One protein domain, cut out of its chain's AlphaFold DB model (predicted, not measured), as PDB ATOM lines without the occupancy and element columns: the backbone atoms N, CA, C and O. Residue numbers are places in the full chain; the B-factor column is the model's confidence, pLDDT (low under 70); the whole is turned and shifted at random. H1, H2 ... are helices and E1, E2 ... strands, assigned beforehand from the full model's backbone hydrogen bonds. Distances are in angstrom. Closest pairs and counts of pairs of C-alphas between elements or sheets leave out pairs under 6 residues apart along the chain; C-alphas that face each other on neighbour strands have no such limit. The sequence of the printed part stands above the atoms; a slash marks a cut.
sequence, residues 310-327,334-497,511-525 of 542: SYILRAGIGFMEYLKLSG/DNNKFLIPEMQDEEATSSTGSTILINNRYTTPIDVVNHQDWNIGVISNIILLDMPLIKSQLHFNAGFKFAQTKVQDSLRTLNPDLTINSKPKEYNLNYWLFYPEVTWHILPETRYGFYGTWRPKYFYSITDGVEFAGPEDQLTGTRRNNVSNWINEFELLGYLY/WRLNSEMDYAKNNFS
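Overview. This is residues 310 to 327, 334 to 497 and 511 to 525 of the 542 residues of an uncharacterized protein of Flavobacterium sp. GV028 (UniProt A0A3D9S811). A twisted sheet of nine strands is curled like an open trough round one short helix, H1. Beyond one end of the trough reach two arms: the separate hairpin E3 and E4, and the loop joining E6 to E7, whose residues 414 to 419 stick out free. The 197 printed residues hold eleven named strands and one named helix, in the order E1 E2 E3 E4 H1 E5 E6 E7 E8 E9 E10 E11; the class is mostly strand, and both sheets are antiparallel, the large one branched at E5. The whole is a loose rod, with a radius of gyration of the C-alphas of 22.5 A and spans of 80 by 31 by 31 A.

Along the chain. E1 is residues 315 to 319, beginning at C-alpha 315 (57.971, 3.194, -1.755), and runs on into E2, residues 322 to 327, at 68 degrees. E3 is residues 342 to 349, 22.5 A long, and E4 residues 355 to 363, 25.2 A. H1 is residues 365 to 370, beginning at C-alpha 365 (31.356, -3.350, -29.441). E5, residues 372 to 387, is 35.6 A long; E6, residues 392 to 409, 47.5 A; E7, residues 425 to 442, 46.9 A; E8, residues 448 to 461, 38.1 A; E9, residues 486 to 497, 34.8 A. E5 bends by 71 degrees at residue 383, and E7 by 69 degrees at residue 436. E10 is residues 511 to 516, and E11, residues 519 to 525, ends at C-alpha 525 (29.254, -9.218, -15.773).

Arrangement. E5 to E9 form a meander, each strand the antiparallel neighbour of the one before. E1 and E2 lie on one side of E5, with N 316 and O 386 2.9 A apart and N 324 and O 379 2.8 A apart; E6 lies on the other side, with N 378 and O 400 at 2.9 A. Within hydrogen-bond range are N 399 and O 435 across the neighbours E6 and E7, 2.8 A apart, N 440 and O 452 across E7 and E8, 2.8 A, N 453 and O 491 across E8 and E9, 2.8 A, N 490 and O 513 across E9 and E10, 2.9 A, and N 514 and O 524 across E10 and E11, 2.9 A. H1 is on this sheet, which curls round it; its closest C-alphas to E6 are Val 368 and Thr 405, 6.2 A, and to E10 Ile 366 and Glu 516, 6.4 A. Every O i to N i+4 pair in H1 is within hydrogen-bond range. In the hairpin E3 and E4, N 346 and O 358 are 2.9 A apart; E3 is apart from E6.

Size, cuts and confidence. The C-alphas farthest apart, Tyr 311 and Asp 417, are 82.4 A apart. Residues 328 to 333 and 498 to 510 are not printed, with C-alpha gaps of 22.1 A and 18.5 A. The links E6 to E7 and E8 to E9 are long. Mean pLDDT of the printed part is 87.6; 26 residues are under 70, among them 353 to 358 and 410 to 423.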
ATOM      1  N   SER A 310      59.667   8.056  -1.909       77.69
ATOM      2  CA  SER A 310      59.395   8.741  -0.645       77.69
ATOM      3  C   SER A 310      59.962   7.962   0.531       77.69
ATOM      4  O   SER A 310      59.630   6.794   0.737       77.69
ATOM      5  N   TYR A 311      60.753   8.649   1.360       73.00
ATOM      6  CA  TYR A 311      61.277   8.092   2.609       73.00
ATOM      7  C   TYR A 311      60.159   7.713   3.593       73.00
ATOM      8  O   TYR A 311      60.285   6.727   4.312       73.00
ATOM      9  N   ILE A 312      59.051   8.466   3.595       76.44
ATOM     10  CA  ILE A 312      57.917   8.238   4.503       76.44
ATOM     11  C   ILE A 312      57.142   6.988   4.089       76.44
ATOM     12  O   ILE A 312      56.838   6.145   4.927       76.44
ATOM     13  N   LEU A 313      56.845   6.847   2.792       79.62
ATOM     14  CA  LEU A 313      56.087   5.699   2.286       79.62
ATOM     15  C   LEU A 313      56.955   4.448   2.107       79.62
ATOM     16  O   LEU A 313      56.407   3.365   1.915       79.62
ATOM     17  N   ARG A 314      58.291   4.597   2.149       85.88
ATOM     18  CA  ARG A 314      59.267   3.545   1.818       85.88
ATOM     19  C   ARG A 314      58.908   2.857   0.494       85.88
ATOM     20  O   ARG A 314      58.947   1.639   0.384       85.88
ATOM     21  N   ALA A 315      58.513   3.666  -0.489       91.50
ATOM     22  CA  ALA A 315      57.971   3.194  -1.755       91.50
ATOM     23  C   ALA A 315      59.015   3.257  -2.874       91.50
ATOM     24  O   ALA A 315      59.760   4.238  -2.990       91.50
ATOM     25  N   GLY A 316      59.034   2.227  -3.716       92.88
ATOM     26  CA  GLY A 316      59.829   2.181  -4.939       92.88
ATOM     27  C   GLY A 316      58.987   2.565  -6.155       92.88
ATOM     28  O   GLY A 316      57.851   2.114  -6.273       92.88
ATOM     29  N   ILE A 317      59.537   3.363  -7.070       95.56
ATOM     30  CA  ILE A 317      58.965   3.607  -8.399       95.56
ATOM     31  C   ILE A 317      59.832   2.957  -9.481       95.56
ATOM     32  O   ILE A 317      61.045   3.166  -9.518       95.56
ATOM     33  N   GLY A 318      59.206   2.167 -10.347       94.56
ATOM     34  CA  GLY A 318      59.814   1.533 -11.515       94.56
ATOM     35  C   GLY A 318      59.213   2.061 -12.814       94.56
ATOM     36  O   GLY A 318      58.078   2.539 -12.829       94.56
ATOM     37  N   PHE A 319      59.975   1.969 -13.905       96.06
ATOM     38  CA  PHE A 319      59.542   2.393 -15.239       96.06
ATOM     39  C   PHE A 319      59.842   1.313 -16.270       96.06
ATOM     40  O   PHE A 319      60.982   0.848 -16.364       96.06
ATOM     41  N   MET A 320      58.835   0.975 -17.078       95.62
ATOM     42  CA  MET A 320      58.931  -0.039 -18.132       95.62
ATOM     43  C   MET A 320      59.526  -1.363 -17.636       95.62
ATOM     44  O   MET A 320      60.456  -1.905 -18.237       95.62
ATOM     45  N   GLU A 321      59.029  -1.865 -16.500       93.38
ATOM     46  CA  GLU A 321      59.669  -3.002 -15.835       93.38
ATOM     47  C   GLU A 321      59.537  -4.300 -16.632       93.38
ATOM     48  O   GLU A 321      60.496  -5.073 -16.719       93.38
ATOM     49  N   TYR A 322      58.371  -4.528 -17.238       94.38
ATOM     50  CA  TYR A 322      58.058  -5.776 -17.918       94.38
ATOM     51  C   TYR A 322      57.124  -5.607 -19.115       94.38
ATOM     52  O   TYR A 322      56.376  -4.635 -19.235       94.38
ATOM     53  N   LEU A 323      57.124  -6.636 -19.958       96.12
ATOM     54  CA  LEU A 323      56.149  -6.876 -21.009       96.12
ATOM     55  C   LEU A 323      55.537  -8.255 -20.809       96.12
ATOM     56  O   LEU A 323      56.238  -9.249 -20.628       96.12
ATOM     57  N   LYS A 324      54.214  -8.318 -20.829       96.25
ATOM     58  CA  LYS A 324      53.442  -9.542 -20.680       96.25
ATOM     59  C   LYS A 324      52.804  -9.895 -22.013       96.25
ATOM     60  O   LYS A 324      51.977  -9.141 -22.517       96.25
ATOM     61  N   LEU A 325      53.173 -11.044 -22.564       95.62
ATOM     62  CA  LEU A 325      52.444 -11.678 -23.656       95.62
ATOM     63  C   LEU A 325      51.296 -12.484 -23.056       95.62
ATOM     64  O   LEU A 325      51.485 -13.203 -22.075       95.62
ATOM     65  N   SER A 326      50.113 -12.361 -23.638       94.75
ATOM     66  CA  SER A 326      48.926 -13.091 -23.202       94.75
ATOM     67  C   SER A 326      48.143 -13.596 -24.403       94.75
ATOM     68  O   SER A 326      48.070 -12.933 -25.434       94.75
ATOM     69  N   GLY A 327      47.550 -14.771 -24.269       95.25
ATOM     70  CA  GLY A 327      46.615 -15.313 -25.238       95.25
ATOM     71  C   GLY A 327      45.502 -16.050 -24.525       95.25
ATOM     72  O   GLY A 327      45.668 -16.487 -23.387       95.25
ATOM     73  N   ASP A 334      27.233 -24.305 -27.210       68.00
ATOM     74  CA  ASP A 334      26.781 -24.342 -28.611       68.00
ATOM     75  C   ASP A 334      25.609 -23.383 -28.901       68.00
ATOM     76  O   ASP A 334      25.525 -22.865 -30.013       68.00
ATOM     77  N   ASN A 335      24.762 -23.101 -27.905       68.69
ATOM     78  CA  ASN A 335      23.607 -22.210 -28.040       68.69
ATOM     79  C   ASN A 335      23.973 -20.712 -28.056       68.69
ATOM     80  O   ASN A 335      23.222 -19.934 -28.630       68.69
ATOM     81  N   ASN A 336      25.123 -20.319 -27.493       73.62
ATOM     82  CA  ASN A 336      25.591 -18.923 -27.412       73.62
ATOM     83  C   ASN A 336      26.958 -18.722 -28.086       73.62
ATOM     84  O   ASN A 336      27.653 -17.734 -27.865       73.62
ATOM     85  N   LYS A 337      27.378 -19.679 -28.917       82.06
ATOM     86  CA  LYS A 337      28.697 -19.668 -29.557       82.06
ATOM     87  C   LYS A 337      28.892 -18.513 -30.539       82.06
ATOM     88  O   LYS A 337      30.026 -18.096 -30.772       82.06
ATOM     89  N   PHE A 338      27.814 -18.068 -31.167       89.56
ATOM     90  CA  PHE A 338      27.849 -17.049 -32.199       89.56
ATOM     91  C   PHE A 338      27.188 -15.775 -31.697       89.56
ATOM     92  O   PHE A 338      26.122 -15.825 -31.090       89.56
ATOM     93  N   LEU A 339      27.790 -14.639 -32.027       90.44
ATOM     94  CA  LEU A 339      27.095 -13.367 -31.985       90.44
ATOM     95  C   LEU A 339      26.028 -13.367 -33.083       90.44
ATOM     96  O   LEU A 339      26.355 -13.536 -34.261       90.44
ATOM     97  N   ILE A 340      24.771 -13.170 -32.704       90.56
ATOM     98  CA  ILE A 340      23.666 -12.987 -33.646       90.56
ATOM     99  C   ILE A 340      23.400 -11.480 -33.713       90.56
ATOM    100  O   ILE A 340      22.872 -10.933 -32.744       90.56
ATOM    101  N   PRO A 341      23.812 -10.786 -34.789       88.75
ATOM    102  CA  PRO A 341      23.557  -9.363 -34.917       88.75
ATOM    103  C   PRO A 341      22.061  -9.131 -35.120       88.75
ATOM    104  O   PRO A 341      21.353  -9.954 -35.706       88.75
ATOM    105  N   GLU A 342      21.586  -7.990 -34.646       87.00
ATOM    106  CA  GLU A 342      20.225  -7.546 -34.900       87.00
ATOM    107  C   GLU A 342      20.086  -7.182 -36.384       87.00
ATOM    108  O   GLU A 342      20.981  -6.556 -36.952       87.00
ATOM    109  N   MET A 343      18.993  -7.593 -37.026       79.75
ATOM    110  CA  MET A 343      18.760  -7.332 -38.449       79.75
ATOM    111  C   MET A 343      17.643  -6.330 -38.634       79.75
ATOM    112  O   MET A 343      16.581  -6.470 -38.027       79.75
ATOM    113  N   GLN A 344      17.864  -5.391 -39.544       74.19
ATOM    114  CA  GLN A 344      16.825  -4.520 -40.054       74.19
ATOM    115  C   GLN A 344      16.892  -4.531 -41.576       74.19
ATOM    116  O   GLN A 344      17.923  -4.213 -42.170       74.19
ATOM    117  N   ASP A 345      15.782  -4.927 -42.188       72.19
ATOM    118  CA  ASP A 345      15.632  -4.892 -43.632       72.19
ATOM    119  C   ASP A 345      15.167  -3.485 -44.035       72.19
ATOM    120  O   ASP A 345      14.078  -3.047 -43.661       72.19
ATOM    121  N   GLU A 346      15.998  -2.764 -44.785       67.94
ATOM    122  CA  GLU A 346      15.627  -1.499 -45.416       67.94
ATOM    123  C   GLU A 346      15.261  -1.734 -46.884       67.94
ATOM    124  O   GLU A 346      16.025  -2.315 -47.656       67.94
ATOM    125  N   GLU A 347      14.086  -1.263 -47.299       70.19
ATOM    126  CA  GLU A 347      13.697  -1.259 -48.707       70.19
ATOM    127  C   GLU A 347      14.342  -0.066 -49.425       70.19
ATOM    128  O   GLU A 347      13.983   1.089 -49.201       70.19
ATOM    129  N   ALA A 348      15.281  -0.336 -50.332       67.69
ATOM    130  CA  ALA A 348      15.905   0.668 -51.183       67.69
ATOM    131  C   ALA A 348      15.455   0.497 -52.637       67.69
ATOM    132  O   ALA A 348      15.508  -0.594 -53.198       67.69
ATOM    133  N   THR A 349      15.042   1.578 -53.299       67.81
ATOM    134  CA  THR A 349      14.731   1.524 -54.736       67.81
ATOM    135  C   THR A 349      16.021   1.668 -55.546       67.81
ATOM    136  O   THR A 349      16.695   2.695 -55.490       67.81
ATOM    137  N   SER A 350      16.374   0.631 -56.305       70.38
ATOM    138  CA  SER A 350      17.462   0.640 -57.285       70.38
ATOM    139  C   SER A 350      17.282   1.762 -58.309       70.38
ATOM    140  O   SER A 350      16.159   2.134 -58.648       70.38
ATOM    141  N   SER A 351      18.378   2.206 -58.929       67.44
ATOM    142  CA  SER A 351      18.358   3.105 -60.096       67.44
ATOM    143  C   SER A 351      17.545   2.567 -61.287       67.44
ATOM    144  O   SER A 351      17.204   3.323 -62.191       67.44
ATOM    145  N   THR A 352      17.208   1.274 -61.279       70.06
ATOM    146  CA  THR A 352      16.358   0.595 -62.273       70.06
ATOM    147  C   THR A 352      14.875   0.507 -61.882       70.06
ATOM    148  O   THR A 352      14.088  -0.063 -62.633       70.06
ATOM    149  N   GLY A 353      14.477   1.046 -60.723       66.31
ATOM    150  CA  GLY A 353      13.099   0.989 -60.212       66.31
ATOM    151  C   GLY A 353      12.727  -0.312 -59.490       66.31
ATOM    152  O   GLY A 353      11.569  -0.493 -59.129       66.31
ATOM    153  N   SER A 354      13.683  -1.221 -59.271       63.34
ATOM    154  CA  SER A 354      13.487  -2.442 -58.477       63.34
ATOM    155  C   SER A 354      13.722  -2.187 -56.984       63.34
ATOM    156  O   SER A 354      14.709  -1.551 -56.622       63.34
ATOM    157  N   THR A 355      12.848  -2.690 -56.110       63.53
ATOM    158  CA  THR A 355      13.074  -2.670 -54.654       63.53
ATOM    159  C   THR A 355      14.122  -3.721 -54.287       63.53
ATOM    160  O   THR A 355      13.933  -4.911 -54.534       63.53
ATOM    161  N   ILE A 356      15.238  -3.281 -53.717       62.69
ATOM    162  CA  ILE A 356      16.301  -4.110 -53.151       62.69
ATOM    163  C   ILE A 356      16.180  -4.018 -51.629       62.69
ATOM    164  O   ILE A 356      16.123  -2.920 -51.086       62.69
ATOM    165  N   LEU A 357      16.166  -5.159 -50.942       65.06
ATOM    166  CA  LEU A 357      16.285  -5.200 -49.484       65.06
ATOM    167  C   LEU A 357      17.764  -5.079 -49.109       65.06
ATOM    168  O   LEU A 357      18.564  -5.965 -49.426       65.06
ATOM    169  N   ILE A 358      18.131  -3.977 -48.466       66.75
ATOM    170  CA  ILE A 358      19.431  -3.809 -47.822       66.75
ATOM    171  C   ILE A 358      19.284  -4.358 -46.406       66.75
ATOM    172  O   ILE A 358      18.536  -3.823 -45.597       66.75
ATOM    173  N   ASN A 359      19.972  -5.460 -46.121       71.31
ATOM    174  CA  ASN A 359      19.974  -6.055 -44.790       71.31
ATOM    175  C   ASN A 359      21.135  -5.458 -43.989       71.31
ATOM    176  O   ASN A 359      22.293  -5.863 -44.167       71.31
ATOM    177  N   ASN A 360      20.816  -4.478 -43.144       82.19
ATOM    178  CA  ASN A 360      21.771  -3.890 -42.218       82.19
ATOM    179  C   ASN A 360      21.831  -4.742 -40.949       82.19
ATOM    180  O   ASN A 360      20.809  -5.151 -40.389       82.19
ATOM    181  N   ARG A 361      23.055  -5.018 -40.498       86.50
ATOM    182  CA  ARG A 361      23.324  -5.854 -39.325       86.50
ATOM    183  C   ARG A 361      23.917  -5.005 -38.227       86.50
ATOM    184  O   ARG A 361      25.032  -4.518 -38.387       86.50
ATOM    185  N   TYR A 362      23.218  -4.896 -37.111       90.38
ATOM    186  CA  TYR A 362      23.611  -4.051 -35.998       90.38
ATOM    187  C   TYR A 362      24.116  -4.867 -34.813       90.38
ATOM    188  O   TYR A 362      23.581  -5.919 -34.461       90.38
ATOM    189  N   THR A 363      25.170  -4.372 -34.179       92.69
ATOM    190  CA  THR A 363      25.662  -4.894 -32.902       92.69
ATOM    191  C   THR A 363      26.340  -3.786 -32.105       92.69
ATOM    192  O   THR A 363      26.543  -2.683 -32.609       92.69
ATOM    193  N   THR A 364      26.730  -4.064 -30.865       94.50
ATOM    194  CA  THR A 364      27.550  -3.145 -30.077       94.50
ATOM    195  C   THR A 364      28.956  -3.721 -29.867       94.50
ATOM    196  O   THR A 364      29.123  -4.940 -29.791       94.50
ATOM    197  N   PRO A 365      30.002  -2.882 -29.738       95.81
ATOM    198  CA  PRO A 365      31.356  -3.350 -29.441       95.81
ATOM    199  C   PRO A 365      31.439  -4.245 -28.197       95.81
ATOM    200  O   PRO A 365      32.219  -5.196 -28.156       95.81
ATOM    201  N   ILE A 366      30.617  -3.965 -27.183       94.56
ATOM    202  CA  ILE A 366      30.565  -4.765 -25.960       94.56
ATOM    203  C   ILE A 366      29.976  -6.163 -26.209       94.56
ATOM    204  O   ILE A 366      30.520  -7.132 -25.679       94.56
ATOM    205  N   ASP A 367      28.961  -6.303 -27.069       93.00
ATOM    206  CA  ASP A 367      28.414  -7.613 -27.458       93.00
ATOM    207  C   ASP A 367      29.440  -8.448 -28.223       93.00
ATOM    208  O   ASP A 367      29.569  -9.653 -27.986       93.00
ATOM    209  N   VAL A 368      30.216  -7.799 -29.098       94.69
ATOM    210  CA  VAL A 368      31.324  -8.440 -29.810       94.69
ATOM    211  C   VAL A 368      32.350  -8.989 -28.822       94.69
ATOM    212  O   VAL A 368      32.725 -10.155 -28.930       94.69
ATOM    213  N   VAL A 369      32.765  -8.186 -27.836       93.88
ATOM    214  CA  VAL A 369      33.731  -8.605 -26.806       93.88
ATOM    215  C   VAL A 369      33.171  -9.711 -25.909       93.88
ATOM    216  O   VAL A 369      33.921 -10.603 -25.512       93.88
ATOM    217  N   ASN A 370      31.870  -9.700 -25.608       91.94
ATOM    218  CA  ASN A 370      31.225 -10.755 -24.823       91.94
ATOM    219  C   ASN A 370      31.271 -12.125 -25.529       91.94
ATOM    220  O   ASN A 370      31.398 -13.156 -24.873       91.94
ATOM    221  N   HIS A 371      31.231 -12.130 -26.867       92.62
ATOM    222  CA  HIS A 371      31.276 -13.340 -27.699       92.62
ATOM    223  C   HIS A 371      32.675 -13.658 -28.252       92.62
ATOM    224  O   HIS A 371      32.815 -14.451 -29.186       92.62
ATOM    225  N   GLN A 372      33.720 -13.047 -27.689       92.88
ATOM    226  CA  GLN A 372      35.096 -13.264 -28.122       92.88
ATOM    227  C   GLN A 372      35.491 -14.741 -27.999       92.88
ATOM    228  O   GLN A 372      35.457 -15.303 -26.903       92.88
ATOM    229  N   ASP A 373      35.947 -15.345 -29.097       91.56
ATOM    230  CA  ASP A 373      36.296 -16.767 -29.158       91.56
ATOM    231  C   ASP A 373      37.788 -17.025 -28.918       91.56
ATOM    232  O   ASP A 373      38.155 -17.976 -28.229       91.56
ATOM    233  N   TRP A 374      38.666 -16.163 -29.422       93.81
ATOM    234  CA  TRP A 374      40.080 -16.164 -29.074       93.81
ATOM    235  C   TRP A 374      40.684 -14.762 -29.112       93.81
ATOM    236  O   TRP A 374      40.144 -13.824 -29.698       93.81
ATOM    237  N   ASN A 375      41.820 -14.617 -28.436       96.19
ATOM    238  CA  ASN A 375      42.584 -13.382 -28.409       96.19
ATOM    239  C   ASN A 375      44.076 -13.626 -28.191       96.19
ATOM    240  O   ASN A 375      44.475 -14.615 -27.575       96.19
ATOM    241  N   ILE A 376      44.881 -12.675 -28.650       97.88
ATOM    242  CA  ILE A 376      46.305 -12.553 -28.347       97.88
ATOM    243  C   ILE A 376      46.623 -11.081 -28.105       97.88
ATOM    244  O   ILE A 376      46.132 -10.204 -28.809       97.88
ATOM    245  N   GLY A 377      47.426 -10.781 -27.097       97.38
ATOM    246  CA  GLY A 377      47.734  -9.407 -26.747       97.38
ATOM    247  C   GLY A 377      49.012  -9.266 -25.952       97.38
ATOM    248  O   GLY A 377      49.579 -10.233 -25.438       97.38
ATOM    249  N   VAL A 378      49.446  -8.021 -25.847       98.06
ATOM    250  CA  VAL A 378      50.647  -7.625 -25.129       98.06
ATOM    251  C   VAL A 378      50.290  -6.505 -24.173       98.06
ATOM    252  O   VAL A 378      49.573  -5.577 -24.542       98.06
ATOM    253  N   ILE A 379      50.802  -6.587 -22.951       98.00
ATOM    254  CA  ILE A 379      50.654  -5.562 -21.922       98.00
ATOM    255  C   ILE A 379      52.054  -5.128 -21.506       98.00
ATOM    256  O   ILE A 379      52.829  -5.935 -21.000       98.00
ATOM    257  N   SER A 380      52.390  -3.862 -21.719       97.94
ATOM    258  CA  SER A 380      53.618  -3.264 -21.201       97.94
ATOM    259  C   SER A 380      53.318  -2.582 -19.879       97.94
ATOM    260  O   SER A 380      52.393  -1.772 -19.799       97.94
ATOM    261  N   ASN A 381      54.133  -2.842 -18.862       97.38
ATOM    262  CA  ASN A 381      54.182  -1.953 -17.714       97.38
ATOM    263  C   ASN A 381      54.808  -0.626 -18.140       97.38
ATOM    264  O   ASN A 381      55.767  -0.618 -18.908       97.38
ATOM    265  N   ILE A 382      54.243   0.487 -17.688       97.75
ATOM    266  CA  ILE A 382      54.771   1.833 -17.929       97.75
ATOM    267  C   ILE A 382      55.355   2.368 -16.628       97.75
ATOM    268  O   ILE A 382      56.510   2.788 -16.610       97.75
ATOM    269  N   ILE A 383      54.578   2.298 -15.543       97.50
ATOM    270  CA  ILE A 383      54.989   2.705 -14.196       97.50
ATOM    271  C   ILE A 383      54.590   1.614 -13.202       97.50
ATOM    272  O   ILE A 383      53.482   1.074 -13.268       97.50
ATOM    273  N   LEU A 384      55.470   1.327 -12.249       96.12
ATOM    274  CA  LEU A 384      55.167   0.544 -11.055       96.12
ATOM    275  C   LEU A 384      55.381   1.405  -9.814       96.12
ATOM    276  O   LEU A 384      56.432   2.023  -9.681       96.12
ATOM    277  N   LEU A 385      54.435   1.387  -8.879       95.56
ATOM    278  CA  LEU A 385      54.626   1.861  -7.510       95.56
ATOM    279  C   LEU A 385      54.558   0.668  -6.555       95.56
ATOM    280  O   LEU A 385      53.494   0.082  -6.367       95.56
ATOM    281  N   ASP A 386      55.686   0.317  -5.953       93.75
ATOM    282  CA  ASP A 386      55.812  -0.752  -4.963       93.75
ATOM    283  C   ASP A 386      55.759  -0.144  -3.559       93.75
ATOM    284  O   ASP A 386      56.590   0.697  -3.210       93.75
ATOM    285  N   MET A 387      54.770  -0.542  -2.759       93.88
ATOM    286  CA  MET A 387      54.506   0.001  -1.423       93.88
ATOM    287  C   MET A 387      54.470  -1.130  -0.380       93.88
ATOM    288  O   MET A 387      53.387  -1.535   0.067       93.88
ATOM    289  N   PRO A 388      55.639  -1.637   0.059       90.25
ATOM    290  CA  PRO A 388      55.710  -2.791   0.958       90.25
ATOM    291  C   PRO A 388      55.037  -2.563   2.315       90.25
ATOM    292  O   PRO A 388      54.464  -3.492   2.878       90.25
ATOM    293  N   LEU A 389      55.029  -1.321   2.820       89.56
ATOM    294  CA  LEU A 389      54.427  -0.973   4.114       89.56
ATOM    295  C   LEU A 389      52.930  -1.313   4.187       89.56
ATOM    296  O   LEU A 389      52.446  -1.767   5.220       89.56
ATOM    297  N   ILE A 390      52.211  -1.119   3.081       92.81
ATOM    298  CA  ILE A 390      50.788  -1.461   2.946       92.81
ATOM    299  C   ILE A 390      50.584  -2.726   2.102       92.81
ATOM    300  O   ILE A 390      49.475  -2.991   1.634       92.81
ATOM    301  N   LYS A 391      51.662  -3.493   1.883       94.25
ATOM    302  CA  LYS A 391      51.674  -4.754   1.136       94.25
ATOM    303  C   LYS A 391      50.973  -4.649  -0.222       94.25
ATOM    304  O   LYS A 391      50.131  -5.479  -0.558       94.25
ATOM    305  N   SER A 392      51.257  -3.584  -0.967       95.38
ATOM    306  CA  SER A 392      50.538  -3.270  -2.201       95.38
ATOM    307  C   SER A 392      51.464  -2.834  -3.324       95.38
ATOM    308  O   SER A 392      52.484  -2.195  -3.084       95.38
ATOM    309  N   GLN A 393      51.051  -3.112  -4.556       95.94
ATOM    310  CA  GLN A 393      51.690  -2.631  -5.774       95.94
ATOM    311  C   GLN A 393      50.655  -1.996  -6.695       95.94
ATOM    312  O   GLN A 393      49.582  -2.560  -6.898       95.94
ATOM    313  N   LEU A 394      50.968  -0.836  -7.263       97.62
ATOM    314  CA  LEU A 394      50.127  -0.166  -8.248       97.62
ATOM    315  C   LEU A 394      50.843  -0.145  -9.596       97.62
ATOM    316  O   LEU A 394      51.927   0.418  -9.727       97.62
ATOM    317  N   HIS A 395      50.230  -0.766 -10.593       98.12
ATOM    318  CA  HIS A 395      50.761  -0.915 -11.940       98.12
ATOM    319  C   HIS A 395      49.968  -0.017 -12.882       98.12
ATOM    320  O   HIS A 395      48.746  -0.129 -12.957       98.12
ATOM    321  N   PHE A 396      50.665   0.842 -13.619       98.44
ATOM    322  CA  PHE A 396      50.114   1.570 -14.755       98.44
ATOM    323  C   PHE A 396      50.667   0.944 -16.020       98.44
ATOM    324  O   PHE A 396      51.877   0.953 -16.258       98.44
ATOM    325  N   ASN A 397      49.771   0.394 -16.818       98.44
ATOM    326  CA  ASN A 397      50.083  -0.452 -17.947       98.44
ATOM    327  C   ASN A 397      49.454   0.123 -19.225       98.44
ATOM    328  O   ASN A 397      48.494   0.892 -19.179       98.44
ATOM    329  N   ALA A 398      49.989  -0.278 -20.371       98.50
ATOM    330  CA  ALA A 398      49.393  -0.044 -21.680       98.50
ATOM    331  C   ALA A 398      49.326  -1.371 -22.431       98.50
ATOM    332  O   ALA A 398      50.312  -2.110 -22.491       98.50
ATOM    333  N   GLY A 399      48.158  -1.686 -22.978       98.06
ATOM    334  CA  GLY A 399      47.880  -2.947 -23.638       98.06
ATOM    335  C   GLY A 399      47.352  -2.770 -25.051       98.06
ATOM    336  O   GLY A 399      46.631  -1.817 -25.358       98.06
ATOM    337  N   PHE A 400      47.689  -3.736 -25.899       97.88
ATOM    338  CA  PHE A 400      47.025  -3.952 -27.176       97.88
ATOM    339  C   PHE A 400      46.640  -5.425 -27.305       97.88
ATOM    340  O   PHE A 400      47.347  -6.313 -26.820       97.88
ATOM    341  N   LYS A 401      45.519  -5.704 -27.963       98.12
ATOM    342  CA  LYS A 401      45.012  -7.065 -28.139       98.12
ATOM    343  C   LYS A 401      44.340  -7.221 -29.494       98.12
ATOM    344  O   LYS A 401      43.499  -6.408 -29.858       98.12
ATOM    345  N   PHE A 402      44.710  -8.269 -30.214       98.38
ATOM    346  CA  PHE A 402      43.964  -8.790 -31.350       98.38
ATOM    347  C   PHE A 402      42.951  -9.809 -30.848       98.38
ATOM    348  O   PHE A 402      43.287 -10.657 -30.014       98.38
ATOM    349  N   ALA A 403      41.737  -9.755 -31.368       97.69
ATOM    350  CA  ALA A 403      40.694 -10.686 -30.994       97.69
ATOM    351  C   ALA A 403      39.755 -10.979 -32.162       97.69
ATOM    352  O   ALA A 403      39.679 -10.233 -33.144       97.69
ATOM    353  N   GLN A 404      39.057 -12.100 -32.034       95.94
ATOM    354  CA  GLN A 404      38.062 -12.555 -32.986       95.94
ATOM    355  C   GLN A 404      36.764 -12.898 -32.250       95.94
ATOM    356  O   GLN A 404      36.769 -13.303 -31.086       95.94
ATOM    357  N   THR A 405      35.656 -12.712 -32.961       95.19
ATOM    358  CA  THR A 405      34.316 -13.139 -32.562       95.19
ATOM    359  C   THR A 405      33.652 -13.811 -33.754       95.19
ATOM    360  O   THR A 405      33.704 -13.301 -34.876       95.19
ATOM    361  N   LYS A 406      33.018 -14.965 -33.532       93.50
ATOM    362  CA  LYS A 406      32.213 -15.626 -34.565       93.50
ATOM    363  C   LYS A 406      30.830 -14.999 -34.622       93.50
ATOM    364  O   LYS A 406      30.163 -14.889 -33.600       93.50
ATOM    365  N   VAL A 407      30.393 -14.648 -35.822       91.94
ATOM    366  CA  VAL A 407      29.091 -14.041 -36.089       91.94
ATOM    367  C   VAL A 407      28.258 -15.005 -36.923       91.94
ATOM    368  O   VAL A 407      28.768 -15.608 -37.871       91.94
ATOM    369  N   GLN A 408      26.988 -15.164 -36.561       90.44
ATOM    370  CA  GLN A 408      26.028 -15.980 -37.291       90.44
ATOM    371  C   GLN A 408      24.851 -15.120 -37.729       90.44
ATOM    372  O   GLN A 408      24.094 -14.588 -36.927       90.44
ATOM    373  N   ASP A 409      24.698 -15.031 -39.037       81.56
ATOM    374  CA  ASP A 409      23.639 -14.307 -39.709       81.56
ATOM    375  C   ASP A 409      22.506 -15.289 -40.034       81.56
ATOM    376  O   ASP A 409      22.692 -16.260 -40.780       81.56
ATOM    377  N   SER A 410      21.326 -15.079 -39.446       66.38
ATOM    378  CA  SER A 410      20.115 -15.794 -39.846       66.38
ATOM    379  C   SER A 410      19.721 -15.394 -41.269       66.38
ATOM    380  O   SER A 410      19.210 -14.302 -41.497       66.38
ATOM    381  N   LEU A 411      19.921 -16.284 -42.240       58.69
ATOM    382  CA  LEU A 411      19.405 -16.057 -43.586       58.69
ATOM    383  C   LEU A 411      17.875 -16.190 -43.571       58.69
ATOM    384  O   LEU A 411      17.337 -17.266 -43.311       58.69
ATOM    385  N   ARG A 412      17.167 -15.106 -43.898       52.94
ATOM    386  CA  ARG A 412      15.775 -15.167 -44.356       52.94
ATOM    387  C   ARG A 412      15.783 -15.017 -45.870       52.94
ATOM    388  O   ARG A 412      16.023 -13.938 -46.393       52.94
ATOM    389  N   THR A 413      15.566 -16.113 -46.588       45.94
ATOM    390  CA  THR A 413      15.305 -16.066 -48.031       45.94
ATOM    391  C   THR A 413      13.817 -16.324 -48.218       45.94
ATOM    392  O   THR A 413      13.344 -17.428 -47.947       45.94
ATOM    393  N   LEU A 414      13.065 -15.297 -48.618       47.69
ATOM    394  CA  LEU A 414      11.673 -15.450 -49.035       47.69
ATOM    395  C   LEU A 414      11.666 -16.201 -50.371       47.69
ATOM    396  O   LEU A 414      11.900 -15.618 -51.425       47.69
ATOM    397  N   ASN A 415      11.438 -17.513 -50.322       51.38
ATOM    398  CA  ASN A 415      11.015 -18.240 -51.513       51.38
ATOM    399  C   ASN A 415       9.580 -17.808 -51.872       51.38
ATOM    400  O   ASN A 415       8.800 -17.534 -50.953       51.38
ATOM    401  N   PRO A 416       9.197 -17.814 -53.163       54.28
ATOM    402  CA  PRO A 416       7.813 -17.580 -53.594       54.28
ATOM    403  C   PRO A 416       6.784 -18.462 -52.859       54.28
ATOM    404  O   PRO A 416       5.640 -18.055 -52.684       54.28
ATOM    405  N   ASP A 417       7.225 -19.623 -52.358       54.78
ATOM    406  CA  ASP A 417       6.407 -20.637 -51.684       54.78
ATOM    407  C   ASP A 417       6.523 -20.627 -50.139       54.78
ATOM    408  O   ASP A 417       6.172 -21.607 -49.484       54.78
ATOM    409  N   LEU A 418       7.039 -19.552 -49.521       53.78
ATOM    410  CA  LEU A 418       7.131 -19.357 -48.054       53.78
ATOM    411  C   LEU A 418       7.975 -20.383 -47.256       53.78
ATOM    412  O   LEU A 418       8.003 -20.330 -46.026       53.78
ATOM    413  N   THR A 419       8.718 -21.293 -47.893       49.31
ATOM    414  CA  THR A 419       9.607 -22.222 -47.170       49.31
ATOM    415  C   THR A 419      10.995 -21.622 -46.918       49.31
ATOM    416  O   THR A 419      11.749 -21.377 -47.866       49.31
ATOM    417  N   ILE A 420      11.354 -21.445 -45.639       53.28
ATOM    418  CA  ILE A 420      12.681 -21.010 -45.170       53.28
ATOM    419  C   ILE A 420      13.632 -22.212 -45.213       53.28
ATOM    420  O   ILE A 420      13.559 -23.091 -44.361       53.28
ATOM    421  N   ASN A 421      14.526 -22.271 -46.201       50.62
ATOM    422  CA  ASN A 421      15.570 -23.299 -46.270       50.62
ATOM    423  C   ASN A 421      16.892 -22.684 -46.732       50.62
ATOM    424  O   ASN A 421      17.294 -22.809 -47.887       50.62
ATOM    425  N   SER A 422      17.599 -22.028 -45.818       58.50
ATOM    426  CA  SER A 422      18.991 -21.648 -46.044       58.50
ATOM    427  C   SER A 422      19.799 -21.789 -44.757       58.50
ATOM    428  O   SER A 422      19.334 -21.514 -43.652       58.50
ATOM    429  N   LYS A 423      21.014 -22.332 -44.892       69.94
ATOM    430  CA  LYS A 423      21.936 -22.485 -43.764       69.94
ATOM    431  C   LYS A 423      22.416 -21.091 -43.349       69.94
ATOM    432  O   LYS A 423      22.837 -20.357 -44.236       69.94
ATOM    433  N   PRO A 424      22.398 -20.738 -42.055       77.88
ATOM    434  CA  PRO A 424      22.851 -19.429 -41.591       77.88
ATOM    435  C   PRO A 424      24.284 -19.139 -42.058       77.88
ATOM    436  O   PRO A 424      25.120 -20.045 -42.119       77.88
ATOM    437  N   LYS A 425      24.557 -17.880 -42.420       84.25
ATOM    438  CA  LYS A 425      25.878 -17.455 -42.891       84.25
ATOM    439  C   LYS A 425      26.760 -17.170 -41.679       84.25
ATOM    440  O   LYS A 425      26.474 -16.284 -40.885       84.25
ATOM    441  N   GLU A 426      27.845 -17.921 -41.547       90.00
ATOM    442  CA  GLU A 426      28.825 -17.742 -40.475       90.00
ATOM    443  C   GLU A 426      30.044 -16.977 -41.006       90.00
ATOM    444  O   GLU A 426      30.561 -17.290 -42.082       90.00
ATOM    445  N   TYR A 427      30.514 -15.981 -40.261       91.81
ATOM    446  CA  TYR A 427      31.751 -15.256 -40.559       91.81
ATOM    447  C   TYR A 427      32.459 -14.825 -39.275       91.81
ATOM    448  O   TYR A 427      31.914 -14.917 -38.178       91.81
ATOM    449  N   ASN A 428      33.706 -14.380 -39.410       94.88
ATOM    450  CA  ASN A 428      34.516 -13.928 -38.286       94.88
ATOM    451  C   ASN A 428      34.624 -12.406 -38.301       94.88
ATOM    452  O   ASN A 428      34.986 -11.829 -39.325       94.88
ATOM    453  N   LEU A 429      34.385 -11.781 -37.156       95.50
ATOM    454  CA  LEU A 429      34.658 -10.374 -36.910       95.50
ATOM    455  C   LEU A 429      36.003 -10.262 -36.192       95.50
ATOM    456  O   LEU A 429      36.139 -10.720 -35.059       95.50
ATOM    457  N   ASN A 430      37.003  -9.694 -36.863       97.38
ATOM    458  CA  ASN A 430      38.333  -9.473 -36.291       97.38
ATOM    459  C   ASN A 430      38.474  -8.015 -35.866       97.38
ATOM    460  O   ASN A 430      38.055  -7.118 -36.603       97.38
ATOM    461  N   TYR A 431      39.086  -7.773 -34.711       97.94
ATOM    462  CA  TYR A 431      39.205  -6.430 -34.157       97.94
ATOM    463  C   TYR A 431      40.450  -6.263 -33.280       97.94
ATOM    464  O   TYR A 431      41.028  -7.226 -32.767       97.94
ATOM    465  N   TRP A 432      40.848  -5.005 -33.110       98.38
ATOM    466  CA  TRP A 432      41.870  -4.576 -32.166       98.38
ATOM    467  C   TRP A 432      41.225  -3.944 -30.933       98.38
ATOM    468  O   TRP A 432      40.219  -3.239 -31.026       98.38
ATOM    469  N   LEU A 433      41.843  -4.165 -29.776       98.38
ATOM    470  CA  LEU A 433      41.566  -3.460 -28.533       98.38
ATOM    471  C   LEU A 433      42.836  -2.748 -28.075       98.38
ATOM    472  O   LEU A 433      43.875  -3.390 -27.917       98.38
ATOM    473  N   PHE A 434      42.738  -1.452 -27.802       98.31
ATOM    474  CA  PHE A 434      43.815  -0.649 -27.217       98.31
ATOM    475  C   PHE A 434      43.354  -0.112 -25.871       98.31
ATOM    476  O   PHE A 434      42.237   0.391 -25.772       98.31
ATOM    477  N   TYR A 435      44.169  -0.229 -24.828       98.38
ATOM    478  CA  TYR A 435      43.735   0.176 -23.493       98.38
ATOM    479  C   TYR A 435      44.904   0.589 -22.603       98.38
ATOM    480  O   TYR A 435      45.887  -0.150 -22.515       98.38
ATOM    481  N   PRO A 436      44.829   1.723 -21.886       98.31
ATOM    482  CA  PRO A 436      45.566   1.842 -20.643       98.31
ATOM    483  C   PRO A 436      44.956   0.892 -19.601       98.31
ATOM    484  O   PRO A 436      43.796   0.487 -19.687       98.31
ATOM    485  N   GLU A 437      45.741   0.528 -18.603       98.50
ATOM    486  CA  GLU A 437      45.301  -0.326 -17.509       98.50
ATOM    487  C   GLU A 437      45.891   0.188 -16.196       98.50
ATOM    488  O   GLU A 437      47.076   0.514 -16.118       98.50
ATOM    489  N   VAL A 438      45.063   0.225 -15.154       98.69
ATOM    490  CA  VAL A 438      45.509   0.448 -13.777       98.69
ATOM    491  C   VAL A 438      45.209  -0.810 -12.982       98.69
ATOM    492  O   VAL A 438      44.051  -1.208 -12.883       98.69
ATOM    493  N   THR A 439      46.241  -1.425 -12.409       98.50
ATOM    494  CA  THR A 439      46.120  -2.648 -11.609       98.50
ATOM    495  C   THR A 439      46.680  -2.419 -10.213       98.50
ATOM    496  O   THR A 439      47.865  -2.140 -10.044       98.50
ATOM    497  N   TRP A 440      45.838  -2.570  -9.197       98.50
ATOM    498  CA  TRP A 440      46.237  -2.604  -7.797       98.50
ATOM    499  C   TRP A 440      46.342  -4.054  -7.330       98.50
ATOM    500  O   TRP A 440      45.364  -4.795  -7.338       98.50
ATOM    501  N   HIS A 441      47.540  -4.462  -6.929       97.75
ATOM    502  CA  HIS A 441      47.837  -5.794  -6.421       97.75
ATOM    503  C   HIS A 441      48.081  -5.730  -4.916       97.75
ATOM    504  O   HIS A 441      49.015  -5.070  -4.466       97.75
ATOM    505  N   ILE A 442      47.242  -6.410  -4.142       97.31
ATOM    506  CA  ILE A 442      47.319  -6.489  -2.681       97.31
ATOM    507  C   ILE A 442      47.877  -7.862  -2.299       97.31
ATOM    508  O   ILE A 442      47.356  -8.899  -2.720       97.31
ATOM    509  N   LEU A 443      48.923  -7.858  -1.473       94.06
ATOM    510  CA  LEU A 443      49.735  -9.014  -1.086       94.06
ATOM    511  C   LEU A 443      49.704  -9.230   0.437       94.06
ATOM    512  O   LEU A 443      50.722  -9.081   1.112       94.06
ATOM    513  N   PRO A 444      48.541  -9.547   1.029       92.31
ATOM    514  CA  PRO A 444      48.419  -9.653   2.481       92.31
ATOM    515  C   PRO A 444      49.300 -10.768   3.071       92.31
ATOM    516  O   PRO A 444      49.865 -10.579   4.156       92.31
ATOM    517  N   GLU A 445      49.434 -11.889   2.350       90.31
ATOM    518  CA  GLU A 445      50.193 -13.083   2.730       90.31
ATOM    519  C   GLU A 445      50.812 -13.769   1.491       90.31
ATOM    520  O   GLU A 445      50.387 -13.543   0.361       90.31
ATOM    521  N   THR A 446      51.805 -14.641   1.694       84.50
ATOM    522  CA  THR A 446      52.445 -15.460   0.646       84.50
ATOM    523  C   THR A 446      51.466 -16.362  -0.105       84.50
ATOM    524  O   THR A 446      51.655 -16.625  -1.292       84.50
ATOM    525  N   ARG A 447      50.413 -16.835   0.571       89.81
ATOM    526  CA  ARG A 447      49.490 -17.858   0.058       89.81
ATOM    527  C   ARG A 447      48.362 -17.299  -0.799       89.81
ATOM    528  O   ARG A 447      47.869 -18.020  -1.660       89.81
ATOM    529  N   TYR A 448      47.947 -16.052  -0.599       93.88
ATOM    530  CA  TYR A 448      46.827 -15.470  -1.335       93.88
ATOM    531  C   TYR A 448      47.021 -13.983  -1.601       93.88
ATOM    532  O   TYR A 448      47.715 -13.280  -0.870       93.88
ATOM    533  N   GLY A 449      46.371 -13.493  -2.649       96.12
ATOM    534  CA  GLY A 449      46.396 -12.080  -2.997       96.12
ATOM    535  C   GLY A 449      45.224 -11.682  -3.874       96.12
ATOM    536  O   GLY A 449      44.423 -12.520  -4.295       96.12
ATOM    537  N   PHE A 450      45.130 -10.380  -4.117       97.62
ATOM    538  CA  PHE A 450      44.015  -9.776  -4.836       97.62
ATOM    539  C   PHE A 450      44.517  -8.787  -5.876       97.62
ATOM    540  O   PHE A 450      45.418  -7.999  -5.597       97.62
ATOM    541  N   TYR A 451      43.894  -8.792  -7.044       98.00
ATOM    542  CA  TYR A 451      44.045  -7.769  -8.064       98.00
ATOM    543  C   TYR A 451      42.729  -7.015  -8.209       98.00
ATOM    544  O   TYR A 451      41.675  -7.633  -8.356       98.00
ATOM    545  N   GLY A 452      42.800  -5.691  -8.177       98.50
ATOM    546  CA  GLY A 452      41.755  -4.808  -8.670       98.50
ATOM    547  C   GLY A 452      42.258  -4.104  -9.918       98.50
ATOM    548  O   GLY A 452      43.248  -3.378  -9.849       98.50
ATOM    549  N   THR A 453      41.597  -4.318 -11.046       98.69
ATOM    550  CA  THR A 453      42.033  -3.802 -12.341       98.69
ATOM    551  C   THR A 453      40.930  -2.990 -13.006       98.69
ATOM    552  O   THR A 453      39.771  -3.399 -13.031       98.69
ATOM    553  N   TRP A 454      41.304  -1.850 -13.581       98.62
ATOM    554  CA  TRP A 454      40.448  -1.028 -14.431       98.62
ATOM    555  C   TRP A 454      41.095  -0.840 -15.809       98.62
ATOM    556  O   TRP A 454      42.282  -0.513 -15.896       98.62
ATOM    557  N   ARG A 455      40.320  -1.060 -16.880       98.44
ATOM    558  CA  ARG A 455      40.770  -0.963 -18.280       98.44
ATOM    559  C   ARG A 455      39.713  -0.263 -19.145       98.44
ATOM    560  O   ARG A 455      38.720  -0.900 -19.497       98.44
ATOM    561  N   PRO A 456      39.890   1.007 -19.540       98.19
ATOM    562  CA  PRO A 456      39.102   1.592 -20.621       98.19
ATOM    563  C   PRO A 456      39.671   1.131 -21.971       98.19
ATOM    564  O   PRO A 456      40.804   1.443 -22.329       98.19
ATOM    565  N   LYS A 457      38.897   0.352 -22.724       98.38
ATOM    566  CA  LYS A 457      39.301  -0.279 -23.983       98.38
ATOM    567  C   LYS A 457      38.681   0.427 -25.170       98.38
ATOM    568  O   LYS A 457      37.464   0.498 -25.262       98.38
ATOM    569  N   TYR A 458      39.509   0.870 -26.102       98.38
ATOM    570  CA  TYR A 458      39.069   1.332 -27.408       98.38
ATOM    571  C   TYR A 458      38.967   0.153 -28.373       98.38
ATOM    572  O   TYR A 458      39.959  -0.538 -28.618       98.38
ATOM    573  N   PHE A 459      37.773  -0.063 -28.911       98.19
ATOM    574  CA  PHE A 459      37.455  -1.088 -29.891       98.19
ATOM    575  C   PHE A 459      37.623  -0.562 -31.316       98.19
ATOM    576  O   PHE A 459      37.088   0.487 -31.674       98.19
ATOM    577  N   TYR A 460      38.329  -1.324 -32.147       97.69
ATOM    578  CA  TYR A 460      38.524  -1.016 -33.558       97.69
ATOM    579  C   TYR A 460      38.281  -2.260 -34.416       97.69
ATOM    580  O   TYR A 460      39.086  -3.195 -34.399       97.69
ATOM    581  N   SER A 461      37.177  -2.277 -35.170       96.44
ATOM    582  CA  SER A 461      36.889  -3.367 -36.112       96.44
ATOM    583  C   SER A 461      37.829  -3.313 -37.313       96.44
ATOM    584  O   SER A 461      38.082  -2.247 -37.864       96.44
ATOM    585  N   ILE A 462      38.318  -4.477 -37.732       96.00
ATOM    586  CA  ILE A 462      39.124  -4.656 -38.950       96.00
ATOM    587  C   ILE A 462      38.261  -5.234 -40.073       96.00
ATOM    588  O   ILE A 462      38.589  -5.104 -41.247       96.00
ATOM    589  N   THR A 463      37.199  -5.955 -39.713       91.94
ATOM    590  CA  THR A 463      36.328  -6.629 -40.677       91.94
ATOM    591  C   THR A 463      35.053  -5.824 -40.865       91.94
ATOM    592  O   THR A 463      34.368  -5.505 -39.892       91.94
ATOM    593  N   ASP A 464      34.722  -5.560 -42.123       83.56
ATOM    594  CA  ASP A 464      33.431  -5.011 -42.515       83.56
ATOM    595  C   ASP A 464      32.404  -6.148 -42.542       83.56
ATOM    596  O   ASP A 464      32.660  -7.233 -43.071       83.56
ATOM    597  N   GLY A 465      31.236  -5.939 -41.944       79.12
ATOM    598  CA  GLY A 465      30.192  -6.968 -41.920       79.12
ATOM    599  C   GLY A 465      29.133  -6.784 -40.846       79.12
ATOM    600  O   GLY A 465      28.114  -7.472 -40.892       79.12
ATOM    601  N   VAL A 466      29.371  -5.878 -39.900       86.31
ATOM    602  CA  VAL A 466      28.387  -5.386 -38.934       86.31
ATOM    603  C   VAL A 466      28.552  -3.877 -38.788       86.31
ATOM    604  O   VAL A 466      29.672  -3.366 -38.826       86.31
ATOM    605  N   GLU A 467      27.439  -3.181 -38.618       90.00
ATOM    606  CA  GLU A 467      27.378  -1.781 -38.229       90.00
ATOM    607  C   GLU A 467      27.225  -1.685 -36.709       90.00
ATOM    608  O   GLU A 467      26.561  -2.511 -36.075       90.00
ATOM    609  N   PHE A 468      27.854  -0.679 -36.100       90.69
ATOM    610  CA  PHE A 468      27.775  -0.487 -34.656       90.69
ATOM    611  C   PHE A 468      26.656   0.483 -34.302       90.69
ATOM    612  O   PHE A 468      26.782   1.687 -34.515       90.69
ATOM    613  N   ALA A 469      25.571  -0.044 -33.744       89.38
ATOM    614  CA  ALA A 469      24.427   0.742 -33.306       89.38
ATOM    615  C   ALA A 469      23.768   0.090 -32.082       89.38
ATOM    616  O   ALA A 469      23.875  -1.116 -31.866       89.38
ATOM    617  N   GLY A 470      23.150   0.910 -31.229       84.19
ATOM    618  CA  GLY A 470      22.548   0.436 -29.987       84.19
ATOM    619  C   GLY A 470      21.313  -0.423 -30.262       84.19
ATOM    620  O   GLY A 470      20.824  -0.429 -31.394       84.19
ATOM    621  N   PRO A 471      20.779  -1.109 -29.239       78.56
ATOM    622  CA  PRO A 471      19.488  -1.772 -29.369       78.56
ATOM    623  C   PRO A 471      18.392  -0.745 -29.680       78.56
ATOM    624  O   PRO A 471      18.460   0.405 -29.229       78.56
ATOM    625  N   GLU A 472      17.392  -1.161 -30.453       80.06
ATOM    626  CA  GLU A 472      16.192  -0.364 -30.701       80.06
ATOM    627  C   GLU A 472      15.380  -0.199 -29.404       80.06
ATOM    628  O   GLU A 472      15.141  -1.160 -28.665       80.06
ATOM    629  N   ASP A 473      14.970   1.033 -29.093       78.31
ATOM    630  CA  ASP A 473      14.064   1.281 -27.972       78.31
ATOM    631  C   ASP A 473      12.663   0.766 -28.333       78.31
ATOM    632  O   ASP A 473      12.023   1.271 -29.254       78.31
ATOM    633  N   GLN A 474      12.172  -0.228 -27.587       77.31
ATOM    634  CA  GLN A 474      10.878  -0.874 -27.836       77.31
ATOM    635  C   GLN A 474       9.680   0.086 -27.777       77.31
ATOM    636  O   GLN A 474       8.617  -0.240 -28.301       77.31
ATOM    637  N   LEU A 475       9.816   1.236 -27.111       77.62
ATOM    638  CA  LEU A 475       8.737   2.210 -26.956       77.62
ATOM    639  C   LEU A 475       8.730   3.256 -28.070       77.62
ATOM    640  O   LEU A 475       7.656   3.689 -28.485       77.62
ATOM    641  N   THR A 476       9.903   3.695 -28.527       82.44
ATOM    642  CA  THR A 476      10.014   4.775 -29.521       82.44
ATOM    643  C   THR A 476      10.338   4.277 -30.926       82.44
ATOM    644  O   THR A 476      10.191   5.044 -31.874       82.44
ATOM    645  N   GLY A 477      10.809   3.035 -31.069       77.62
ATOM    646  CA  GLY A 477      11.350   2.496 -32.318       77.62
ATOM    647  C   GLY A 477      12.620   3.212 -32.790       77.62
ATOM    648  O   GLY A 477      13.030   3.092 -33.940       77.62
ATOM    649  N   THR A 478      13.235   4.042 -31.938       81.62
ATOM    650  CA  THR A 478      14.426   4.808 -32.320       81.62
ATOM    651  C   THR A 478      15.679   4.103 -31.847       81.62
ATOM    652  O   THR A 478      15.799   3.753 -30.669       81.62
ATOM    653  N   ARG A 479      16.650   3.976 -32.748       82.38
ATOM    654  CA  ARG A 479      17.958   3.406 -32.450       82.38
ATOM    655  C   ARG A 479      18.942   4.484 -32.012       82.38
ATOM    656  O   ARG A 479      18.926   5.623 -32.486       82.38
ATOM    657  N   ARG A 480      19.859   4.111 -31.121       86.31
ATOM    658  CA  ARG A 480      21.023   4.944 -30.819       86.31
ATOM    659  C   ARG A 480      22.105   4.708 -31.869       86.31
ATOM    660  O   ARG A 480      22.832   3.721 -31.795       86.31
ATOM    661  N   ASN A 481      22.242   5.651 -32.795       81.38
ATOM    662  CA  ASN A 481      23.228   5.571 -33.880       81.38
ATOM    663  C   ASN A 481      24.666   5.878 -33.421       81.38
ATOM    664  O   ASN A 481      25.616   5.526 -34.105       81.38
ATOM    665  N   ASN A 482      24.837   6.497 -32.247       83.56
ATOM    666  CA  ASN A 482      26.146   6.798 -31.663       83.56
ATOM    667  C   ASN A 482      26.439   5.843 -30.498       83.56
ATOM    668  O   ASN A 482      26.211   6.177 -29.331       83.56
ATOM    669  N   VAL A 483      26.908   4.639 -30.823       91.44
ATOM    670  CA  VAL A 483      27.472   3.702 -29.839       91.44
ATOM    671  C   VAL A 483      28.928   4.058 -29.591       91.44
ATOM    672  O   VAL A 483      29.656   4.411 -30.518       91.44
ATOM    673  N   SER A 484      29.359   3.981 -28.335       93.25
ATOM    674  CA  SER A 484      30.752   4.252 -28.002       93.25
ATOM    675  C   SER A 484      31.634   3.067 -28.385       93.25
ATOM    676  O   SER A 484      31.361   1.924 -28.023       93.25
ATOM    677  N   ASN A 485      32.754   3.348 -29.054       96.12
ATOM    678  CA  ASN A 485      33.822   2.363 -29.250       96.12
ATOM    679  C   ASN A 485      34.624   2.114 -27.963       96.12
ATOM    680  O   ASN A 485      35.497   1.250 -27.944       96.12
ATOM    681  N   TRP A 486      34.369   2.873 -26.894       97.75
ATOM    682  CA  TRP A 486      35.024   2.686 -25.608       97.75
ATOM    683  C   TRP A 486      34.218   1.755 -24.701       97.75
ATOM    684  O   TRP A 486      33.034   1.968 -24.446       97.75
ATOM    685  N   ILE A 487      34.893   0.746 -24.160       97.81
ATOM    686  CA  ILE A 487      34.352  -0.228 -23.211       97.81
ATOM    687  C   ILE A 487      35.133  -0.089 -21.907       97.81
ATOM    688  O   ILE A 487      36.352  -0.242 -21.893       97.81
ATOM    689  N   ASN A 488      34.455   0.177 -20.799       98.06
ATOM    690  CA  ASN A 488      35.057   0.147 -19.473       98.06
ATOM    691  C   ASN A 488      35.033  -1.277 -18.928       98.06
ATOM    692  O   ASN A 488      33.973  -1.887 -18.847       98.06
ATOM    693  N   GLU A 489      36.183  -1.792 -18.508       97.94
ATOM    694  CA  GLU A 489      36.276  -3.050 -17.773       97.94
ATOM    695  C   GLU A 489      36.763  -2.803 -16.347       97.94
ATOM    696  O   GLU A 489      37.789  -2.153 -16.135       97.94
ATOM    697  N   PHE A 490      36.056  -3.380 -15.381       98.38
ATOM    698  CA  PHE A 490      36.498  -3.530 -14.001       98.38
ATOM    699  C   PHE A 490      36.647  -5.015 -13.691       98.38
ATOM    700  O   PHE A 490      35.752  -5.805 -13.983       98.38
ATOM    701  N   GLU A 491      37.767  -5.405 -13.100       98.19
ATOM    702  CA  GLU A 491      38.071  -6.790 -12.758       98.19
ATOM    703  C   GLU A 491      38.576  -6.876 -11.320       98.19
ATOM    704  O   GLU A 491      39.475  -6.142 -10.917       98.19
ATOM    705  N   LEU A 492      37.999  -7.796 -10.551       98.31
ATOM    706  CA  LEU A 492      38.489  -8.215  -9.247       98.31
ATOM    707  C   LEU A 492      38.912  -9.677  -9.353       98.31
ATOM    708  O   LEU A 492      38.097 -10.536  -9.684       98.31
ATOM    709  N   LEU A 493      40.176  -9.971  -9.068       97.94
ATOM    710  CA  LEU A 493      40.736 -11.318  -9.141       97.94
ATOM    711  C   LEU A 493      41.412 -11.666  -7.815       97.94
ATOM    712  O   LEU A 493      42.451 -11.107  -7.479       97.94
ATOM    713  N   GLY A 494      40.847 -12.613  -7.077       97.88
ATOM    714  CA  GLY A 494      41.509 -13.261  -5.947       97.88
ATOM    715  C   GLY A 494      42.236 -14.523  -6.400       97.88
ATOM    716  O   GLY A 494      41.752 -15.228  -7.287       97.88
ATOM    717  N   TYR A 495      43.374 -14.832  -5.783       96.12
ATOM    718  CA  TYR A 495      44.068 -16.102  -5.990       96.12
ATOM    719  C   TYR A 495      44.546 -16.726  -4.679       96.12
ATOM    720  O   TYR A 495      44.842 -16.014  -3.721       96.12
ATOM    721  N   LEU A 496      44.667 -18.053  -4.666       94.44
ATOM    722  CA  LEU A 496      45.181 -18.860  -3.560       94.44
ATOM    723  C   LEU A 496      46.141 -19.927  -4.103       94.44
ATOM    724  O   LEU A 496      45.770 -20.711  -4.975       94.44
ATOM    725  N   TYR A 497      47.364 -19.988  -3.583       89.06
ATOM    726  CA  TYR A 497      48.302 -21.069  -3.879       89.06
ATOM    727  C   TYR A 497      47.838 -22.366  -3.215       89.06
ATOM    728  O   TYR A 497      47.643 -22.412  -2.003       89.06
ATOM    729  N   TRP A 511      35.750 -11.782 -10.639       95.88
ATOM    730  CA  TRP A 511      34.577 -11.024 -11.043       95.88
ATOM    731  C   TRP A 511      34.990  -9.960 -12.050       95.88
ATOM    732  O   TRP A 511      35.994  -9.276 -11.854       95.88
ATOM    733  N   ARG A 512      34.233  -9.822 -13.134       95.06
ATOM    734  CA  ARG A 512      34.505  -8.849 -14.190       95.06
ATOM    735  C   ARG A 512      33.212  -8.169 -14.603       95.06
ATOM    736  O   ARG A 512      32.213  -8.845 -14.814       95.06
ATOM    737  N   LEU A 513      33.246  -6.853 -14.752       95.75
ATOM    738  CA  LEU A 513      32.162  -6.035 -15.282       95.75
ATOM    739  C   LEU A 513      32.688  -5.286 -16.503       95.75
ATOM    740  O   LEU A 513      33.634  -4.514 -16.381       95.75
ATOM    741  N   ASN A 514      32.067  -5.502 -17.657       96.00
ATOM    742  CA  ASN A 514      32.288  -4.698 -18.851       96.00
ATOM    743  C   ASN A 514      31.066  -3.809 -19.059       96.00
ATOM    744  O   ASN A 514      29.942  -4.298 -18.980       96.00
ATOM    745  N   SER A 515      31.265  -2.527 -19.335       96.62
ATOM    746  CA  SER A 515      30.193  -1.588 -19.656       96.62
ATOM    747  C   SER A 515      30.581  -0.682 -20.810       96.62
ATOM    748  O   SER A 515      31.746  -0.327 -20.988       96.62
ATOM    749  N   GLU A 516      29.601  -0.295 -21.611       95.75
ATOM    750  CA  GLU A 516      29.813   0.706 -22.644       95.75
ATOM    751  C   GLU A 516      30.044   2.088 -22.010       95.75
ATOM    752  O   GLU A 516      29.310   2.506 -21.106       95.75
ATOM    753  N   MET A 517      31.064   2.814 -22.475       94.56
ATOM    754  CA  MET A 517      31.276   4.200 -22.056       94.56
ATOM    755  C   MET A 517      30.103   5.065 -22.534       94.56
ATOM    756  O   MET A 517      29.578   4.859 -23.622       94.56
ATOM    757  N   ASP A 518      29.655   6.000 -21.696       90.56
ATOM    758  CA  ASP A 518      28.480   6.866 -21.920       90.56
ATOM    759  C   ASP A 518      27.108   6.164 -21.889       90.56
ATOM    760  O   ASP A 518      26.075   6.835 -21.843       90.56
ATOM    761  N   TYR A 519      27.059   4.828 -21.821       91.62
ATOM    762  CA  TYR A 519      25.807   4.078 -21.693       91.62
ATOM    763  C   TYR A 519      25.955   2.828 -20.816       91.62
ATOM    764  O   TYR A 519      25.798   1.692 -21.256       91.62
ATOM    765  N   ALA A 520      26.173   3.044 -19.516       89.75
ATOM    766  CA  ALA A 520      26.403   1.972 -18.544       89.75
ATOM    767  C   ALA A 520      25.260   0.942 -18.422       89.75
ATOM    768  O   ALA A 520      25.474  -0.125 -17.851       89.75
ATOM    769  N   LYS A 521      24.053   1.222 -18.943       89.06
ATOM    770  CA  LYS A 521      22.960   0.235 -19.029       89.06
ATOM    771  C   LYS A 521      23.295  -0.921 -19.976       89.06
ATOM    772  O   LYS A 521      22.822  -2.026 -19.737       89.06
ATOM    773  N   ASN A 522      24.119  -0.679 -20.997       88.62
ATOM    774  CA  ASN A 522      24.687  -1.726 -21.835       88.62
ATOM    775  C   ASN A 522      25.960  -2.262 -21.166       88.62
ATOM    776  O   ASN A 522      27.037  -1.667 -21.255       88.62
ATOM    777  N   ASN A 523      25.805  -3.337 -20.400       92.88
ATOM    778  CA  ASN A 523      26.878  -3.964 -19.645       92.88
ATOM    779  C   ASN A 523      26.665  -5.477 -19.555       92.88
ATOM    780  O   ASN A 523      25.547  -5.972 -19.691       92.88
ATOM    781  N   PHE A 524      27.740  -6.203 -19.266       90.50
ATOM    782  CA  PHE A 524      27.665  -7.590 -18.834       90.50
ATOM    783  C   PHE A 524      28.669  -7.839 -17.712       90.50
ATOM    784  O   PHE A 524      29.727  -7.205 -17.643       90.50
ATOM    785  N   SER A 525      28.348  -8.785 -16.834       92.19
ATOM    786  CA  SER A 525      29.254  -9.218 -15.773       92.19
ATOM    787  C   SER A 525      29.475 -10.722 -15.815       92.19
ATOM    788  O   SER A 525      28.619 -11.470 -16.281       92.19
TER     789      SER A 525